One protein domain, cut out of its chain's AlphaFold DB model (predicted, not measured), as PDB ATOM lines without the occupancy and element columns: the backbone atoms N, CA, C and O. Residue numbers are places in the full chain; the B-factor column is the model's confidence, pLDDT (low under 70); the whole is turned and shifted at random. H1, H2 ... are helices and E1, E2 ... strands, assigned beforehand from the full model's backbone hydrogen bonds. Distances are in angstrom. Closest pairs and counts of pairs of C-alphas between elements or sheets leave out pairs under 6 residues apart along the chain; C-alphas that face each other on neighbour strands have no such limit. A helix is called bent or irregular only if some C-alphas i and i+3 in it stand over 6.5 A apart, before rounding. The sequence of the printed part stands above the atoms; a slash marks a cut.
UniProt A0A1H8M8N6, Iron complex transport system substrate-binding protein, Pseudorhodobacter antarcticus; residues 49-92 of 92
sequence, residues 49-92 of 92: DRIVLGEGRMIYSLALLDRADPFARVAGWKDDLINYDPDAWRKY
ATOM      1  N   ASP A  49     395.980-178.075  22.752       93.31
ATOM      2  CA  ASP A  49     397.065-177.969  21.756       93.31
ATOM      3  C   ASP A  49     398.091-179.116  21.815       93.31
ATOM      4  O   ASP A  49     399.059-179.150  21.052       93.31
ATOM      5  N   ARG A  50     397.921-180.051  22.757       95.50
ATOM      6  CA  ARG A  50     398.818-181.192  22.983       95.50
ATOM      7  C   ARG A  50     398.002-182.452  23.249       95.50
ATOM      8  O   ARG A  50     397.479-182.647  24.340       95.50
ATOM      9  N   ILE A  51     397.921-183.324  22.253       96.12
ATOM     10  CA  ILE A  51     397.126-184.554  22.283       96.12
ATOM     11  C   ILE A  51     398.063-185.757  22.195       96.12
ATOM     12  O   ILE A  51     398.945-185.799  21.341       96.12
ATOM     13  N   VAL A  52     397.862-186.754  23.056       96.75
ATOM     14  CA  VAL A  52     398.538-188.054  22.948       96.75
ATOM     15  C   VAL A  52     397.532-189.083  22.460       96.75
ATOM     16  O   VAL A  52     396.484-189.272  23.075       96.75
ATOM     17  N   LEU A  53     397.857-189.757  21.360       96.31
ATOM     18  CA  LEU A  53     397.042-190.843  20.827       96.31
ATOM     19  C   LEU A  53     397.559-192.180  21.363       96.31
ATOM     20  O   LEU A  53     398.753-192.463  21.293       96.31
ATOM     21  N   GLY A  54     396.659-193.029  21.860       94.88
ATOM     22  CA  GLY A  54     397.025-194.389  22.287       94.88
ATOM     23  C   GLY A  54     397.536-195.280  21.143       94.88
ATOM     24  O   GLY A  54     398.360-196.163  21.361       94.88
ATOM     25  N   GLU A  55     397.084-195.015  19.917       95.50
ATOM     26  CA  GLU A  55     397.442-195.695  18.673       95.50
ATOM     27  C   GLU A  55     397.517-194.650  17.558       95.50
ATOM     28  O   GLU A  55     396.674-193.752  17.492       95.50
ATOM     29  N   GLY A  56     398.497-194.772  16.666       95.25
ATOM     30  CA  GLY A  56     398.679-193.863  15.539       95.25
ATOM     31  C   GLY A  56     397.479-193.856  14.589       95.25
ATOM     32  O   GLY A  56     397.095-192.801  14.093       95.25
ATOM     33  N   ARG A  57     396.815-194.999  14.372       95.56
ATOM     34  CA  ARG A  57     395.641-195.083  13.477       95.56
ATOM     35  C   ARG A  57     394.404-194.343  13.992       95.56
ATOM     36  O   ARG A  57     393.476-194.113  13.228       95.56
ATOM     37  N   MET A  58     394.382-193.882  15.245       95.88
ATOM     38  CA  MET A  58     393.318-192.977  15.707       95.88
ATOM     39  C   MET A  58     393.367-191.592  15.039       95.88
ATOM     40  O   MET A  58     392.410-190.826  15.153       95.88
ATOM     41  N   ILE A  59     394.429-191.285  14.282       96.00
ATOM     42  CA  ILE A  59     394.556-190.044  13.510       96.00
ATOM     43  C   ILE A  59     393.376-189.800  12.556       96.00
ATOM     44  O   ILE A  59     393.048-188.653  12.265       96.00
ATOM     45  N   TYR A  60     392.680-190.852  12.104       95.06
ATOM     46  CA  TYR A  60     391.537-190.717  11.196       95.06
ATOM     47  C   TYR A  60     390.409-189.864  11.786       95.06
ATOM     48  O   TYR A  60     389.733-189.151  11.049       95.06
ATOM     49  N   SER A  61     390.215-189.907  13.108       94.12
ATOM     50  CA  SER A  61     389.222-189.072  13.785       94.12
ATOM     51  C   SER A  61     389.641-187.601  13.802       94.12
ATOM     52  O   SER A  61     388.802-186.732  13.573       94.12
ATOM     53  N   LEU A  62     390.933-187.318  14.007       94.94
ATOM     54  CA  LEU A  62     391.461-185.952  13.956       94.94
ATOM     55  C   LEU A  62     391.445-185.385  12.537       94.94
ATOM     56  O   LEU A  62     391.129-184.216  12.371       94.94
ATOM     57  N   ALA A  63     391.649-186.209  11.506       95.00
ATOM     58  CA  ALA A  63     391.594-185.767  10.111       95.00
ATOM     59  C   ALA A  63     390.227-185.190   9.686       95.00
ATOM     60  O   ALA A  63     390.136-184.452   8.704       95.00
ATOM     61  N   LEU A  64     389.153-185.497  10.426       94.62
ATOM     62  CA  LEU A  64     387.829-184.905  10.208       94.62
ATOM     63  C   LEU A  64     387.713-183.482  10.770       94.62
ATOM     64  O   LEU A  64     386.950-182.675  10.227       94.62
ATOM     65  N   LEU A  65     388.447-183.201  11.847       94.25
ATOM     66  CA  LEU A  65     388.439-181.937  12.582       94.25
ATOM     67  C   LEU A  65     389.510-180.987  12.029       94.25
ATOM     68  O   LEU A  65     389.214-179.850  11.672       94.25
ATOM     69  N   ASP A  66     390.726-181.501  11.858       94.50
ATOM     70  CA  ASP A  66     391.930-180.784  11.449       94.50
ATOM     71  C   ASP A  66     392.299-181.145  10.012       94.50
ATOM     72  O   ASP A  66     393.275-181.830   9.726       94.50
ATOM     73  N   ARG A  67     391.463-180.697   9.072       93.00
ATOM     74  CA  ARG A  67     391.536-181.127   7.664       93.00
ATOM     75  C   ARG A  67     392.831-180.752   6.945       93.00
ATOM     76  O   ARG A  67     393.152-181.378   5.942       93.00
ATOM     77  N   ALA A  68     393.499-179.690   7.392       94.12
ATOM     78  CA  ALA A  68     394.737-179.216   6.780       94.12
ATOM     79  C   ALA A  68     395.951-180.023   7.252       94.12
ATOM     80  O   ALA A  68     396.804-180.358   6.440       94.12
ATOM     81  N   ASP A  69     396.003-180.325   8.548       95.62
ATOM     82  CA  ASP A  69     397.073-181.088   9.180       95.62
ATOM     83  C   ASP A  69     396.499-181.824  10.404       95.62
ATOM     84  O   ASP A  69     396.334-181.220  11.470       95.62
ATOM     85  N   PRO A  70     396.190-183.126  10.278       95.69
ATOM     86  CA  PRO A  70     395.663-183.929  11.379       95.69
ATOM     87  C   PRO A  70     396.643-184.089  12.549       95.69
ATOM     88  O   PRO A  70     396.226-184.458  13.649       95.69
ATOM     89  N   PHE A  71     397.935-183.838  12.322       95.44
ATOM     90  CA  PHE A  71     398.992-183.970  13.318       95.44
ATOM     91  C   PHE A  71     399.274-182.672  14.079       95.44
ATOM     92  O   PHE A  71     399.991-182.718  15.078       95.44
ATOM     93  N   ALA A  72     398.674-181.544  13.682       96.12
ATOM     94  CA  ALA A  72     399.003-180.206  14.181       96.12
ATOM     95  C   ALA A  72     399.036-180.077  15.718       96.12
ATOM     96  O   ALA A  72     399.860-179.345  16.264       96.12
ATOM     97  N   ARG A  73     398.145-180.786  16.425       95.69
ATOM     98  CA  ARG A  73     398.055-180.766  17.900       95.69
ATOM     99  C   ARG A  73     398.574-182.042  18.562       95.69
ATOM    100  O   ARG A  73     398.431-182.206  19.772       95.69
ATOM    101  N   VAL A  74     399.135-182.984  17.806       96.75
ATOM    102  CA  VAL A  74     399.524-184.291  18.340       96.75
ATOM    103  C   VAL A  74     400.955-184.244  18.871       96.75
ATOM    104  O   VAL A  74     401.908-183.983  18.147       96.75
ATOM    105  N   ALA A  75     401.105-184.515  20.164       97.25
ATOM    106  CA  ALA A  75     402.381-184.506  20.870       97.25
ATOM    107  C   ALA A  75     403.073-185.880  20.874       97.25
ATOM    108  O   ALA A  75     404.272-185.963  21.133       97.25
ATOM    109  N   GLY A  76     402.327-186.960  20.621       96.62
ATOM    110  CA  GLY A  76     402.874-188.312  20.561       96.62
ATOM    111  C   GLY A  76     401.833-189.383  20.248       96.62
ATOM    112  O   GLY A  76     400.637-189.200  20.486       96.62
ATOM    113  N   TRP A  77     402.310-190.508  19.716       96.00
ATOM    114  CA  TRP A  77     401.523-191.699  19.386       96.00
ATOM    115  C   TRP A  77     402.416-192.946  19.286       96.00
ATOM    116  O   TRP A  77     403.640-192.853  19.398       96.00
ATOM    117  N   LYS A  78     401.813-194.113  19.025       95.06
ATOM    118  CA  LYS A  78     402.518-195.376  18.738       95.06
ATOM    119  C   LYS A  78     402.717-195.605  17.230       95.06
ATOM    120  O   LYS A  78     401.881-195.222  16.419       95.06
ATOM    121  N   ASP A  79     403.804-196.262  16.842       95.12
ATOM    122  CA  ASP A  79     404.233-196.498  15.452       95.12
ATOM    123  C   ASP A  79     403.286-197.350  14.570       95.12
ATOM    124  O   ASP A  79     403.608-197.634  13.417       95.12
ATOM    125  N   ASP A  80     402.096-197.729  15.053       95.88
ATOM    126  CA  ASP A  80     401.158-198.586  14.321       95.88
ATOM    127  C   ASP A  80     400.615-197.951  13.036       95.88
ATOM    128  O   ASP A  80     400.355-198.678  12.081       95.88
ATOM    129  N   LEU A  81     400.490-196.622  12.967       96.38
ATOM    130  CA  LEU A  81     400.126-195.955  11.712       96.38
ATOM    131  C   LEU A  81     401.186-196.207  10.637       96.38
ATOM    132  O   LEU A  81     400.863-196.611   9.529       96.38
ATOM    133  N   ILE A  82     402.459-196.036  10.992       95.81
ATOM    134  CA  ILE A  82     403.587-196.193  10.069       95.81
ATOM    135  C   ILE A  82     403.724-197.663   9.647       95.81
ATOM    136  O   ILE A  82     403.937-197.955   8.472       95.81
ATOM    137  N   ASN A  83     403.578-198.587  10.599       97.00
ATOM    138  CA  ASN A  83     403.812-200.010  10.370       97.00
ATOM    139  C   ASN A  83     402.649-200.722   9.662       97.00
ATOM    140  O   ASN A  83     402.892-201.670   8.916       97.00
ATOM    141  N   TYR A  84     401.401-200.307   9.905       96.62
ATOM    142  CA  TYR A  84     400.215-201.043   9.448       96.62
ATOM    143  C   TYR A  84     399.318-200.271   8.476       96.62
ATOM    144  O   TYR A  84     398.506-200.904   7.805       96.62
ATOM    145  N   ASP A  85     399.460-198.948   8.359       96.56
ATOM    146  CA  ASP A  85     398.818-198.149   7.306       96.56
ATOM    147  C   ASP A  85     399.774-197.066   6.762       96.56
ATOM    148  O   ASP A  85     399.577-195.856   6.944       96.56
ATOM    149  N   PRO A  86     400.852-197.494   6.081       96.31
ATOM    150  CA  PRO A  86     401.842-196.576   5.537       96.31
ATOM    151  C   PRO A  86     401.279-195.690   4.412       96.31
ATOM    152  O   PRO A  86     401.887-194.671   4.086       96.31
ATOM    153  N   ASP A  87     400.148-196.063   3.800       96.25
ATOM    154  CA  ASP A  87     399.454-195.233   2.812       96.25
ATOM    155  C   ASP A  87     398.821-194.011   3.474       96.25
ATOM    156  O   ASP A  87     399.045-192.888   3.017       96.25
ATOM    157  N   ALA A  88     398.092-194.198   4.577       93.62
ATOM    158  CA  ALA A  88     397.566-193.074   5.342       93.62
ATOM    159  C   ALA A  88     398.683-192.215   5.944       93.62
ATOM    160  O   ALA A  88     398.575-190.992   5.907       93.62
ATOM    161  N   TRP A  89     399.771-192.825   6.428       94.75
ATOM    162  CA  TRP A  89     400.946-192.085   6.905       94.75
ATOM    163  C   TRP A  89     401.550-191.166   5.837       94.75
ATOM    164  O   TRP A  89     401.996-190.079   6.158       94.75
ATOM    165  N   ARG A  90     401.581-191.591   4.568       95.00
ATOM    166  CA  ARG A  90     402.088-190.753   3.466       95.00
ATOM    167  C   ARG A  90     401.100-189.688   3.003       95.00
ATOM    168  O   ARG A  90     401.501-188.761   2.303       95.00
ATOM    169  N   LYS A  91     399.812-189.888   3.271       92.94
ATOM    170  CA  LYS A  91     398.744-188.991   2.827       92.94
ATOM    171  C   LYS A  91     398.673-187.727   3.681       92.94
ATOM    172  O   LYS A  91     398.336-186.675   3.142       92.94
ATOM    173  N   TYR A  92     398.882-187.878   4.983       89.50
ATOM    174  CA  TYR A  92     398.851-186.802   5.968       89.50
ATOM    175  C   TYR A  92     400.266-186.283   6.210       89.50
ATOM    176  O   TYR A  92     400.411-185.050   6.311       89.50
TER     177      TYR A  92
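This is residues 49 to 92 of the 92 residues of the protein "Iron complex transport system substrate-binding protein" of Pseudorhodobacter antarcticus (UniProt A0A1H8M8N6). Three short helices and two extended stretches make a small body: residues 51 to 52 and the strand E1 run side by side along one edge, H2 sits at the end toward which they run, and H1 and H3 both run back from that end, near each other. The 10-residue H1 is the longest helix, and one end of it meets H2. The printed part has 44 residues, with three named helices and one named strand in the order H1, E1, H2, H3 along the chain, and its class is mostly helix. It is compact, with a radius of gyration of the C-alphas of 9.5 A, and its C-alphas span 26 by 19 by 13 A along their three main axes.

The printed part begins at Asp 49, whose C-alpha is at (397.065, -177.969, 21.756). H1 is residues 56 to 65, from C-alpha 56 at (398.679, -193.863, 15.539) to C-alpha 65, a length of 16.0 A. It is neither bent nor irregular, but only just: C-alphas 57 and 60 are 6.4 A apart. E1 is residues 74 to 76, 5.7 A from first to last C-alpha. H2 is residues 80 to 84, 5.5 A long. H3 is residues 86 to 91, 8.6 A long, and ends at C-alpha 91 at (398.744, -188.991, 2.827).

H2 touches H1, with 5 pairs of C-alphas within 8 A; the closest are those of Gly 56 and Leu 81, 4.6 A apart. H2 and H3 only just touch, and only at the corner by their link, with 3 pairs of C-alphas within 8 A; the closest are those of Ile 82 and Trp 89, 5.8 A apart. H1 and H3 are near each other, with 6 pairs of C-alphas within 10 A and no pair within 8 A. E1 pairs with no named strand, but residues 51 to 52 pair with its residues 74 to 76, parallel. E1 is apart from H1, from H2 and from H3. In H2 and H3 every O i to N i+4 pair is within hydrogen-bond range. In H1 1 of 6 such pairs is within range, beside 5 of 7 O i to N i+3 pairs.

The two C-alphas farthest apart are those of Asp 49 and Tyr 84, at 26.3 A. The C-alphas of Asp 49 and Tyr 92, the first and last printed residues, are 18.2 A apart, and Tyr 92 is the chain's last residue. The printed part has no cut. The links E1 to H2 and H2 to H3 are tight, the link H1 to E1 is short with 8 residues, and no link is long. The mean pLDDT of the printed part is 95.3, and no printed residue is under 70.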